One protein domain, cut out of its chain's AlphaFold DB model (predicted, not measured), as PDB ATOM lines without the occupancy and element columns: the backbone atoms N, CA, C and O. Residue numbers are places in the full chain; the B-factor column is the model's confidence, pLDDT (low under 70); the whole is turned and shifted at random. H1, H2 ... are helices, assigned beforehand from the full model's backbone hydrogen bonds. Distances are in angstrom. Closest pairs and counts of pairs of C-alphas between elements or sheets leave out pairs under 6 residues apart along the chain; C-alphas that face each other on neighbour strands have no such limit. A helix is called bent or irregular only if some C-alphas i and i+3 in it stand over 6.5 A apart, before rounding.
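AT A GLANCE: This is residues 2 to 86 of the 87 residues of an uncharacterized protein of marine sediment metagenome (UniProt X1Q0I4). A helical hairpin, H1 and H2, makes one end; H5 bridges it to a crossed pair, H3 and H4, and the loop of residues 37 to 55 makes the other end. Look for 85 residues with five named helices, H1 to H5 in order, and no named strand: all helix. The whole is compact, with a radius of gyration of the C-alphas of 12.7 A, and spans 38 by 23 by 22 A.

HOW THE PARTS SIT: Start at H1, residues 2 to 10, which forms a hairpin with H2, residues 14 to 27; their closest C-alphas, Ala 5 and Ala 17, are 4.5 A apart. Next, H3, residues 29 to 36, touches H4, residues 56 to 71, at a steep tilt of 41 degrees, closest at C-alphas 31 and 59, 4.3 A. The hub, H5, residues 76 to 84, touches H3, closest at C-alphas 36 and 77, 6.2 A. H5 touches residues 18 to 22 of H2 alone, closest at C-alphas 18 and 83, 7.2 A. Every O i to N i+4 pair is within hydrogen-bond range in H1, H2, H3 and H5; in H4, 10 of 12.

IN THESE COORDINATES: Find C-alpha 2 at (-11.341, -21.748, 27.553), where H1 begins; H2 runs 19.9 A. H4, 19.7 A, is irregular: C-alphas 65 and 68 are 7.2 A apart. H5 ends at C-alpha 84, (0.855, -27.053, 26.489).

THE WHOLE: The farthest C-alphas, Gly 12 and His 47, are 38.0 A apart. The link from H3 to H4 is long; the printed part has no cut, and no printed residue is under 70 in pLDDT.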
ATOM      1  N   TYR A   2     -12.168 -21.832  26.335       96.81
ATOM      2  CA  TYR A   2     -11.341 -21.748  27.553       96.81
ATOM      3  C   TYR A   2     -12.107 -21.541  28.877       96.81
ATOM      4  O   TYR A   2     -11.753 -22.145  29.883       96.81
ATOM      5  N   GLY A   3     -13.187 -20.751  28.898       96.94
ATOM      6  CA  GLY A   3     -14.011 -20.597  30.108       96.94
ATOM      7  C   GLY A   3     -14.637 -21.908  30.608       96.94
ATOM      8  O   GLY A   3     -14.735 -22.116  31.812       96.94
ATOM      9  N   ARG A   4     -14.990 -22.829  29.695       97.75
ATOM     10  CA  ARG A   4     -15.483 -24.169  30.050       97.75
ATOM     11  C   ARG A   4     -14.376 -24.987  30.714       97.75
ATOM     12  O   ARG A   4     -14.625 -25.586  31.751       97.75
ATOM     13  N   ALA A   5     -13.166 -24.963  30.152       98.06
ATOM     14  CA  ALA A   5     -12.013 -25.649  30.730       98.06
ATOM     15  C   ALA A   5     -11.712 -25.154  32.155       98.06
ATOM     16  O   ALA A   5     -11.538 -25.962  33.061       98.06
ATOM     17  N   LEU A   6     -11.740 -23.833  32.378       98.44
ATOM     18  CA  LEU A   6     -11.545 -23.266  33.715       98.44
ATOM     19  C   LEU A   6     -12.647 -23.691  34.693       98.44
ATOM     20  O   LEU A   6     -12.341 -24.058  35.824       98.44
ATOM     21  N   ALA A   7     -13.914 -23.662  34.273       98.38
ATOM     22  CA  ALA A   7     -15.029 -24.069  35.125       98.38
ATOM     23  C   ALA A   7     -14.932 -25.551  35.527       98.38
ATOM     24  O   ALA A   7     -15.072 -25.879  36.701       98.38
ATOM     25  N   LEU A   8     -14.628 -26.441  34.577       98.62
ATOM     26  CA  LEU A   8     -14.421 -27.870  34.848       98.62
ATOM     27  C   LEU A   8     -13.241 -28.093  35.801       98.62
ATOM     28  O   LEU A   8     -13.350 -28.860  36.757       98.62
ATOM     29  N   TYR A   9     -12.145 -27.354  35.606       98.38
ATOM     30  CA  TYR A   9     -10.996 -27.393  36.507       98.38
ATOM     31  C   TYR A   9     -11.373 -26.961  37.933       98.38
ATOM     32  O   TYR A   9     -11.022 -27.638  38.897       98.38
ATOM     33  N   GLN A  10     -12.139 -25.874  38.079       98.06
ATOM     34  CA  GLN A  10     -12.637 -25.392  39.374       98.06
ATOM     35  C   GLN A  10     -13.564 -26.399  40.071       98.06
ATOM     36  O   GLN A  10     -13.584 -26.459  41.298       98.06
ATOM     37  N   LEU A  11     -14.301 -27.207  39.305       98.31
ATOM     38  CA  LEU A  11     -15.150 -28.288  39.815       98.31
ATOM     39  C   LEU A  11     -14.367 -29.569  40.158       98.31
ATOM     40  O   LEU A  11     -14.961 -30.540  40.621       98.31
ATOM     41  N   GLY A  12     -13.049 -29.600  39.932       97.75
ATOM     42  CA  GLY A  12     -12.214 -30.786  40.138       97.75
ATOM     43  C   GLY A  12     -12.369 -31.861  39.055       97.75
ATOM     44  O   GLY A  12     -11.807 -32.947  39.189       97.75
ATOM     45  N   GLN A  13     -13.093 -31.569  37.972       98.25
ATOM     46  CA  GLN A  13     -13.323 -32.471  36.839       98.25
ATOM     47  C   GLN A  13     -12.134 -32.414  35.877       98.25
ATOM     48  O   GLN A  13     -12.180 -31.778  34.824       98.25
ATOM     49  N   ARG A  14     -11.004 -32.990  36.306       96.38
ATOM     50  CA  ARG A  14      -9.710 -32.765  35.647       96.38
ATOM     51  C   ARG A  14      -9.631 -33.356  34.240       96.38
ATOM     52  O   ARG A  14      -9.057 -32.705  33.380       96.38
ATOM     53  N   VAL A  15     -10.208 -34.533  33.995       96.94
ATOM     54  CA  VAL A  15     -10.164 -35.182  32.670       96.94
ATOM     55  C   VAL A  15     -10.947 -34.354  31.652       96.94
ATOM     56  O   VAL A  15     -10.419 -33.978  30.611       96.94
ATOM     57  N   GLU A  16     -12.167 -33.959  32.001       98.06
ATOM     58  CA  GLU A  16     -13.027 -33.144  31.149       98.06
ATOM     59  C   GLU A  16     -12.452 -31.734  30.946       98.06
ATOM     60  O   GLU A  16     -12.621 -31.132  29.884       98.06
ATOM     61  N   ALA A  17     -11.760 -31.193  31.955       98.19
ATOM     62  CA  ALA A  17     -11.034 -29.935  31.826       98.19
ATOM     63  C   ALA A  17      -9.867 -30.046  30.837       98.19
ATOM     64  O   ALA A  17      -9.649 -29.105  30.076       98.19
ATOM     65  N   GLU A  18      -9.126 -31.162  30.838       97.56
ATOM     66  CA  GLU A  18      -8.034 -31.416  29.888       97.56
ATOM     67  C   GLU A  18      -8.564 -31.524  28.459       97.56
ATOM     68  O   GLU A  18      -8.040 -30.849  27.574       97.56
ATOM     69  N   GLU A  19      -9.640 -32.280  28.242       97.25
ATOM     70  CA  GLU A  19     -10.298 -32.398  26.933       97.25
ATOM     71  C   GLU A  19     -10.784 -31.033  26.429       97.25
ATOM     72  O   GLU A  19     -10.423 -30.593  25.337       97.25
ATOM     73  N   ALA A  20     -11.533 -30.301  27.263       98.06
ATOM     74  CA  ALA A  20     -12.043 -28.980  26.909       98.06
ATOM     75  C   ALA A  20     -10.921 -27.956  26.674       98.06
ATOM     76  O   ALA A  20     -11.093 -27.021  25.887       98.06
ATOM     77  N   LEU A  21      -9.792 -28.089  27.377       97.88
ATOM     78  CA  LEU A  21      -8.627 -27.243  27.153       97.88
ATOM     79  C   LEU A  21      -7.922 -27.618  25.849       97.88
ATOM     80  O   LEU A  21      -7.556 -26.709  25.112       97.88
ATOM     81  N   SER A  22      -7.783 -28.907  25.527       96.94
ATOM     82  CA  SER A  22      -7.194 -29.365  24.263       96.94
ATOM     83  C   SER A  22      -7.957 -28.813  23.062       96.94
ATOM     84  O   SER A  22      -7.361 -28.151  22.217       96.94
ATOM     85  N   GLU A  23      -9.285 -28.954  23.049       96.75
ATOM     86  CA  GLU A  23     -10.149 -28.380  22.004       96.75
ATOM     87  C   GLU A  23      -9.976 -26.854  21.889       96.75
ATOM     88  O   GLU A  23      -9.938 -26.276  20.800       96.75
ATOM     89  N   ALA A  24      -9.860 -26.166  23.031       97.31
ATOM     90  CA  ALA A  24      -9.681 -24.720  23.056       97.31
ATOM     91  C   ALA A  24      -8.305 -24.289  22.516       97.31
ATOM     92  O   ALA A  24      -8.219 -23.259  21.840       97.31
ATOM     93  N   MET A  25      -7.258 -25.062  22.807       96.81
ATOM     94  CA  MET A  25      -5.895 -24.843  22.320       96.81
ATOM     95  C   MET A  25      -5.768 -25.129  20.827       96.81
ATOM     96  O   MET A  25      -5.107 -24.365  20.135       96.81
ATOM     97  N   GLU A  26      -6.447 -26.150  20.308       95.75
ATOM     98  CA  GLU A  26      -6.492 -26.426  18.867       95.75
ATOM     99  C   GLU A  26      -7.130 -25.271  18.085       95.75
ATOM    100  O   GLU A  26      -6.655 -24.895  17.014       95.75
ATOM    101  N   PHE A  27      -8.190 -24.670  18.631       95.50
ATOM    102  CA  PHE A  27      -8.911 -23.597  17.950       95.50
ATOM    103  C   PHE A  27      -8.259 -22.218  18.117       95.50
ATOM    104  O   PHE A  27      -8.287 -21.398  17.201       95.50
ATOM    105  N   LEU A  28      -7.701 -21.928  19.295       96.69
ATOM    106  CA  LEU A  28      -7.109 -20.632  19.641       96.69
ATOM    107  C   LEU A  28      -5.800 -20.835  20.425       96.69
ATOM    108  O   LEU A  28      -5.753 -20.530  21.623       96.69
ATOM    109  N   PRO A  29      -4.725 -21.319  19.781       96.56
ATOM    110  CA  PRO A  29      -3.480 -21.689  20.462       96.56
ATOM    111  C   PRO A  29      -2.804 -20.497  21.151       96.56
ATOM    112  O   PRO A  29      -2.338 -20.602  22.287       96.56
ATOM    113  N   LEU A  30      -2.852 -19.315  20.524       96.88
ATOM    114  CA  LEU A  30      -2.234 -18.105  21.072       96.88
ATOM    115  C   LEU A  30      -2.849 -17.663  22.404       96.88
ATOM    116  O   LEU A  30      -2.187 -16.975  23.176       96.88
ATOM    117  N   VAL A  31      -4.093 -18.054  22.703       97.56
ATOM    118  CA  VAL A  31      -4.725 -17.752  23.994       97.56
ATOM    119  C   VAL A  31      -4.038 -18.515  25.127       97.56
ATOM    120  O   VAL A  31      -3.750 -17.915  26.162       97.56
ATOM    121  N   ALA A  32      -3.745 -19.805  24.947       97.19
ATOM    122  CA  ALA A  32      -3.040 -20.594  25.957       97.19
ATOM    123  C   ALA A  32      -1.621 -20.073  26.179       97.19
ATOM    124  O   ALA A  32      -1.216 -19.874  27.326       97.19
ATOM    125  N   GLU A  33      -0.899 -19.763  25.098       96.69
ATOM    126  CA  GLU A  33       0.412 -19.120  25.192       96.69
ATOM    127  C   GLU A  33       0.330 -17.790  25.946       96.69
ATOM    128  O   GLU A  33       1.146 -17.512  26.825       96.69
ATOM    129  N   GLU A  34      -0.660 -16.954  25.623       97.75
ATOM    130  CA  GLU A  34      -0.841 -15.667  26.280       97.75
ATOM    131  C   GLU A  34      -1.176 -15.828  27.760       97.75
ATOM    132  O   GLU A  34      -0.648 -15.065  28.558       97.75
ATOM    133  N   LEU A  35      -1.965 -16.829  28.163       97.56
ATOM    134  CA  LEU A  35      -2.296 -17.082  29.569       97.56
ATOM    135  C   LEU A  35      -1.066 -17.391  30.430       97.56
ATOM    136  O   LEU A  35      -0.990 -16.926  31.570       97.56
ATOM    137  N   VAL A  36      -0.104 -18.152  29.904       96.81
ATOM    138  CA  VAL A  36       1.052 -18.630  30.683       96.81
ATOM    139  C   VAL A  36       2.245 -17.673  30.680       96.81
ATOM    140  O   VAL A  36       3.176 -17.868  31.472       96.81
ATOM    141  N   LYS A  37       2.227 -16.633  29.831       95.31
ATOM    142  CA  LYS A  37       3.284 -15.610  29.757       95.31
ATOM    143  C   LYS A  37       3.503 -14.928  31.107       95.31
ATOM    144  O   LYS A  37       2.572 -14.573  31.817       95.31
ATOM    145  N   GLY A  38       4.768 -14.645  31.420       90.62
ATOM    146  CA  GLY A  38       5.122 -13.819  32.582       90.62
ATOM    147  C   GLY A  38       4.822 -12.328  32.387       90.62
ATOM    148  O   GLY A  38       4.705 -11.581  33.354       90.62
ATOM    149  N   ARG A  39       4.704 -11.870  31.132       92.38
ATOM    150  CA  ARG A  39       4.400 -10.478  30.790       92.38
ATOM    151  C   ARG A  39       3.559 -10.399  29.519       92.38
ATOM    152  O   ARG A  39       4.009 -10.829  28.461       92.38
ATOM    153  N   HIS A  40       2.415  -9.735  29.624       94.06
ATOM    154  CA  HIS A  40       1.429  -9.580  28.553       94.06
ATOM    155  C   HIS A  40       1.573  -8.188  27.947       94.06
ATOM    156  O   HIS A  40       1.126  -7.188  28.514       94.06
ATOM    157  N   ARG A  41       2.324  -8.081  26.849       92.19
ATOM    158  CA  ARG A  41       2.533  -6.795  26.172       92.19
ATOM    159  C   ARG A  41       1.409  -6.583  25.170       92.19
ATOM    160  O   ARG A  41       1.177  -7.451  24.339       92.19
ATOM    161  N   LYS A  42       0.792  -5.400  25.205       91.88
ATOM    162  CA  LYS A  42      -0.174  -4.973  24.193       91.88
ATOM    163  C   LYS A  42       0.424  -5.148  22.781       91.88
ATOM    164  O   LYS A  42       1.490  -4.575  22.525       91.88
ATOM    165  N   PRO A  43      -0.230  -5.910  21.885       90.25
ATOM    166  CA  PRO A  43       0.185  -6.043  20.492       90.25
ATOM    167  C   PRO A  43       0.248  -4.688  19.781       90.25
ATOM    168  O   PRO A  43      -0.532  -3.782  20.086       90.25
ATOM    169  N   LYS A  44       1.180  -4.545  18.831       85.00
ATOM    170  CA  LYS A  44       1.347  -3.302  18.055       85.00
ATOM    171  C   LYS A  44       0.142  -3.022  17.158       85.00
ATOM    172  O   LYS A  44      -0.258  -1.870  17.038       85.00
ATOM    173  N   ASP A  45      -0.464  -4.077  16.628       79.25
ATOM    174  CA  ASP A  45      -1.562  -4.006  15.658       79.25
ATOM    175  C   ASP A  45      -2.946  -4.004  16.329       79.25
ATOM    176  O   ASP A  45      -3.951  -4.337  15.709       79.25
ATOM    177  N   LEU A  46      -3.019  -3.639  17.618       85.19
ATOM    178  CA  LEU A  46      -4.283  -3.571  18.348       85.19
ATOM    179  C   LEU A  46      -5.129  -2.399  17.822       85.19
ATOM    180  O   LEU A  46      -4.976  -1.259  18.274       85.19
ATOM    181  N   HIS A  47      -6.030  -2.680  16.883       82.38
ATOM    182  CA  HIS A  47      -6.920  -1.680  16.307       82.38
ATOM    183  C   HIS A  47      -8.240  -1.606  17.092       82.38
ATOM    184  O   HIS A  47      -8.927  -2.617  17.239       82.38
ATOM    185  N   PRO A  48      -8.655  -0.426  17.584       81.00
ATOM    186  CA  PRO A  48      -9.966  -0.274  18.208       81.00
ATOM    187  C   PRO A  48     -11.087  -0.702  17.249       81.00
ATOM    188  O   PRO A  48     -11.083  -0.309  16.083       81.00
ATOM    189  N   GLY A  49     -12.029  -1.510  17.736       83.75
ATOM    190  CA  GLY A  49     -13.177  -1.986  16.954       83.75
ATOM    191  C   GLY A  49     -12.919  -3.205  16.061       83.75
ATOM    192  O   GLY A  49     -13.868  -3.701  15.462       83.75
ATOM    193  N   TYR A  50     -11.685  -3.718  16.003       88.25
ATOM    194  CA  TYR A  50     -11.346  -4.931  15.258       88.25
ATOM    195  C   TYR A  50     -10.589  -5.915  16.146       88.25
ATOM    196  O   TYR A  50      -9.807  -5.527  17.012       88.25
ATOM    197  N   VAL A  51     -10.837  -7.200  15.915       91.50
ATOM    198  CA  VAL A  51     -10.096  -8.304  16.520       91.50
ATOM    199  C   VAL A  51      -9.809  -9.314  15.422       91.50
ATOM    200  O   VAL A  51     -10.720  -9.757  14.721       91.50
ATOM    201  N   THR A  52      -8.546  -9.684  15.283       93.62
ATOM    202  CA  THR A  52      -8.105 -10.737  14.381       93.62
ATOM    203  C   THR A  52      -8.462 -12.075  15.009       93.62
ATOM    204  O   THR A  52      -7.963 -12.435  16.073       93.62
ATOM    205  N   HIS A  53      -9.350 -12.828  14.365       93.38
ATOM    206  CA  HIS A  53      -9.698 -14.165  14.836       93.38
ATOM    207  C   HIS A  53      -8.457 -15.072  14.823       93.38
ATOM    208  O   HIS A  53      -7.773 -15.167  13.807       93.38
ATOM    209  N   GLY A  54      -8.151 -15.704  15.957       93.69
ATOM    210  CA  GLY A  54      -6.931 -16.483  16.173       93.69
ATOM    211  C   GLY A  54      -5.663 -15.646  16.366       93.69
ATOM    212  O   GLY A  54      -4.586 -16.213  16.518       93.69
ATOM    213  N   GLY A  55      -5.763 -14.314  16.353       95.06
ATOM    214  CA  GLY A  55      -4.626 -13.403  16.419       95.06
ATOM    215  C   GLY A  55      -4.131 -13.100  17.833       95.06
ATOM    216  O   GLY A  55      -4.767 -13.398  18.848       95.06
ATOM    217  N   ALA A  56      -2.965 -12.453  17.899       95.12
ATOM    218  CA  ALA A  56      -2.352 -12.027  19.157       95.12
ATOM    219  C   ALA A  56      -3.169 -10.944  19.886       95.12
ATOM    220  O   ALA A  56      -3.125 -10.851  21.110       95.12
ATOM    221  N   ASP A  57      -3.920 -10.127  19.148       94.88
ATOM    222  CA  ASP A  57      -4.878  -9.160  19.689       94.88
ATOM    223  C   ASP A  57      -6.035  -9.854  20.412       94.88
ATOM    224  O   ASP A  57      -6.345  -9.483  21.544       94.88
ATOM    225  N   GLN A  58      -6.612 -10.906  19.825       95.31
ATOM    226  CA  GLN A  58      -7.635 -11.718  20.478       95.31
ATOM    227  C   GLN A  58      -7.095 -12.385  21.742       95.31
ATOM    228  O   GLN A  58      -7.747 -12.336  22.784       95.31
ATOM    229  N   ALA A  59      -5.904 -12.982  21.669       96.75
ATOM    230  CA  ALA A  59      -5.271 -13.610  22.822       96.75
ATOM    231  C   ALA A  59      -5.017 -12.607  23.958       96.75
ATOM    232  O   ALA A  59      -5.331 -12.877  25.119       96.75
ATOM    233  N   TYR A  60      -4.520 -11.417  23.617       96.00
ATOM    234  CA  TYR A  60      -4.287 -10.342  24.573       96.00
ATOM    235  C   TYR A  60      -5.587  -9.833  25.213       96.00
ATOM    236  O   TYR A  60      -5.639  -9.671  26.433       96.00
ATOM    237  N   TYR A  61      -6.650  -9.623  24.429       95.44
ATOM    238  CA  TYR A  61      -7.957  -9.239  24.971       95.44
ATOM    239  C   TYR A  61      -8.548 -10.320  25.869       95.44
ATOM    240  O   TYR A  61      -9.000 -10.013  26.971       95.44
ATOM    241  N   TYR A  62      -8.464 -11.585  25.452       96.75
ATOM    242  CA  TYR A  62      -8.874 -12.704  26.289       96.75
ATOM    243  C   TYR A  62      -8.140 -12.679  27.630       96.75
ATOM    244  O   TYR A  62      -8.763 -12.819  28.680       96.75
ATOM    245  N   TRP A  63      -6.821 -12.465  27.626       96.94
ATOM    246  CA  TRP A  63      -6.060 -12.361  28.865       96.94
ATOM    247  C   TRP A  63      -6.502 -11.174  29.735       96.94
ATOM    248  O   TRP A  63      -6.621 -11.345  30.947       96.94
ATOM    249  N   ILE A  64      -6.766  -9.996  29.157       96.00
ATOM    250  CA  ILE A  64      -7.240  -8.836  29.932       96.00
ATOM    251  C   ILE A  64      -8.542  -9.176  30.661       96.00
ATOM    252  O   ILE A  64      -8.673  -8.905  31.853       96.00
ATOM    253  N   GLU A  65      -9.499  -9.756  29.941       95.62
ATOM    254  CA  GLU A  65     -10.846  -9.994  30.456       95.62
ATOM    255  C   GLU A  65     -10.905 -11.211  31.375       95.62
ATOM    256  O   GLU A  65     -11.519 -11.169  32.436       95.62
ATOM    257  N   GLN A  66     -10.253 -12.303  30.976       97.44
ATOM    258  CA  GLN A  66     -10.413 -13.607  31.609       97.44
ATOM    259  C   GLN A  66      -9.204 -14.022  32.445       97.44
ATOM    260  O   GLN A  66      -9.348 -14.782  33.401       97.44
ATOM    261  N   GLY A  67      -8.008 -13.512  32.137       96.94
ATOM    262  CA  GLY A  67      -6.759 -13.833  32.835       96.94
ATOM    263  C   GLY A  67      -6.813 -13.686  34.363       96.94
ATOM    264  O   GLY A  67      -6.248 -14.545  35.046       96.94
ATOM    265  N   PRO A  68      -7.508 -12.686  34.946       97.56
ATOM    266  CA  PRO A  68      -7.707 -12.614  36.395       97.56
ATOM    267  C   PRO A  68      -8.384 -13.855  36.993       97.56
ATOM    268  O   PRO A  68      -7.978 -14.305  38.060       97.56
ATOM    269  N   HIS A  69      -9.358 -14.463  36.309       97.94
ATOM    270  CA  HIS A  69     -10.030 -15.677  36.794       97.94
ATOM    271  C   HIS A  69      -9.083 -16.881  36.832       97.94
ATOM    272  O   HIS A  69      -9.097 -17.646  37.797       97.94
ATOM    273  N   TRP A  70      -8.206 -17.007  35.833       98.06
ATOM    274  CA  TRP A  70      -7.153 -18.026  35.821       98.06
ATOM    275  C   TRP A  70      -6.144 -17.806  36.946       98.06
ATOM    276  O   TRP A  70      -5.799 -18.745  37.652       98.06
ATOM    277  N   LYS A  71      -5.709 -16.558  37.161       97.38
ATOM    278  CA  LYS A  71      -4.775 -16.203  38.244       97.38
ATOM    279  C   LYS A  71      -5.359 -16.448  39.633       97.38
ATOM    280  O   LYS A  71      -4.634 -16.865  40.528       97.38
ATOM    281  N   ASN A  72      -6.655 -16.202  39.797       97.88
ATOM    282  CA  ASN A  72      -7.357 -16.386  41.064       97.88
ATOM    283  C   ASN A  72      -7.754 -17.845  41.328       97.88
ATOM    284  O   ASN A  72      -8.232 -18.145  42.418       97.88
ATOM    285  N   THR A  73      -7.559 -18.746  40.363       97.94
ATOM    286  CA  THR A  73      -7.815 -20.179  40.532       97.94
ATOM    287  C   THR A  73      -6.492 -20.891  40.828       97.94
ATOM    288  O   THR A  73      -5.640 -20.974  39.937       97.94
ATOM    289  N   PRO A  74      -6.277 -21.408  42.054       98.12
ATOM    290  CA  PRO A  74      -5.028 -22.072  42.417       98.12
ATOM    291  C   PRO A  74      -4.686 -23.207  41.450       98.12
ATOM    292  O   PRO A  74      -5.527 -24.049  41.156       98.12
ATOM    293  N   GLY A  75      -3.455 -23.217  40.937       97.88
ATOM    294  CA  GLY A  75      -2.967 -24.258  40.026       97.88
ATOM    295  C   GLY A  75      -3.455 -24.163  38.576       97.88
ATOM    296  O   GLY A  75      -2.879 -24.833  37.724       97.88
ATOM    297  N   ALA A  76      -4.424 -23.304  38.240       97.94
ATOM    298  CA  ALA A  76      -5.007 -23.280  36.893       97.94
ATOM    299  C   ALA A  76      -4.010 -22.863  35.800       97.94
ATOM    300  O   ALA A  76      -4.029 -23.411  34.705       97.94
ATOM    301  N   LEU A  77      -3.106 -21.917  36.078       98.06
ATOM    302  CA  LEU A  77      -2.063 -21.554  35.108       98.06
ATOM    303  C   LEU A  77      -1.004 -22.647  34.944       98.06
ATOM    304  O   LEU A  77      -0.466 -22.798  33.853       98.06
ATOM    305  N   GLU A  78      -0.714 -23.407  36.001       98.00
ATOM    306  CA  GLU A  78       0.207 -24.541  35.906       98.00
ATOM    307  C   GLU A  78      -0.419 -25.681  35.110       98.00
ATOM    308  O   GLU A  78       0.211 -26.231  34.218       98.00
ATOM    309  N   PHE A  79      -1.707 -25.929  35.333       97.81
ATOM    310  CA  PHE A  79      -2.503 -26.841  34.530       97.81
ATOM    311  C   PHE A  79      -2.444 -26.505  33.029       97.81
ATOM    312  O   PHE A  79      -2.201 -27.392  32.212       97.81
ATOM    313  N   VAL A  80      -2.566 -25.224  32.653       97.62
ATOM    314  CA  VAL A  80      -2.405 -24.810  31.246       97.62
ATOM    315  C   VAL A  80      -0.992 -25.104  30.728       97.62
ATOM    316  O   VAL A  80      -0.852 -25.590  29.608       97.62
ATOM    317  N   ARG A  81       0.060 -24.866  31.527       97.56
ATOM    318  CA  ARG A  81       1.449 -25.191  31.140       97.56
ATOM    319  C   ARG A  81       1.662 -26.687  30.941       97.56
ATOM    320  O   ARG A  81       2.287 -27.083  29.963       97.56
ATOM    321  N   GLU A  82       1.141 -27.513  31.842       96.44
ATOM    322  CA  GLU A  82       1.211 -28.970  31.733       96.44
ATOM    323  C   GLU A  82       0.532 -29.472  30.455       96.44
ATOM    324  O   GLU A  82       1.038 -30.386  29.810       96.44
ATOM    325  N   CYS A  83      -0.613 -28.900  30.077       94.88
ATOM    326  CA  CYS A  83      -1.299 -29.248  28.833       94.88
ATOM    327  C   CYS A  83      -0.534 -28.776  27.587       94.88
ATOM    328  O   CYS A  83      -0.405 -29.553  26.647       94.88
ATOM    329  N   LEU A  84       0.032 -27.563  27.596       93.44
ATOM    330  CA  LEU A  84       0.855 -27.053  26.489       93.44
ATOM    331  C   LEU A  84       2.099 -27.911  26.232       93.44
ATOM    332  O   LEU A  84       2.442 -28.157  25.086       93.44
ATOM    333  N   ASN A  85       2.759 -28.388  27.289       92.12
ATOM    334  CA  ASN A  85       3.965 -29.214  27.167       92.12
ATOM    335  C   ASN A  85       3.683 -30.656  26.698       92.12
ATOM    336  O   ASN A  85       4.627 -31.406  26.454       92.12
ATOM    337  N   ARG A  86       2.409 -31.071  26.666       86.31
ATOM    338  CA  ARG A  86       1.972 -32.412  26.246       86.31
ATOM    339  C   ARG A  86       1.549 -32.476  24.771       86.31
ATOM    340  O   ARG A  86       1.365 -33.590  24.281       86.31
TER     341      ARG A  86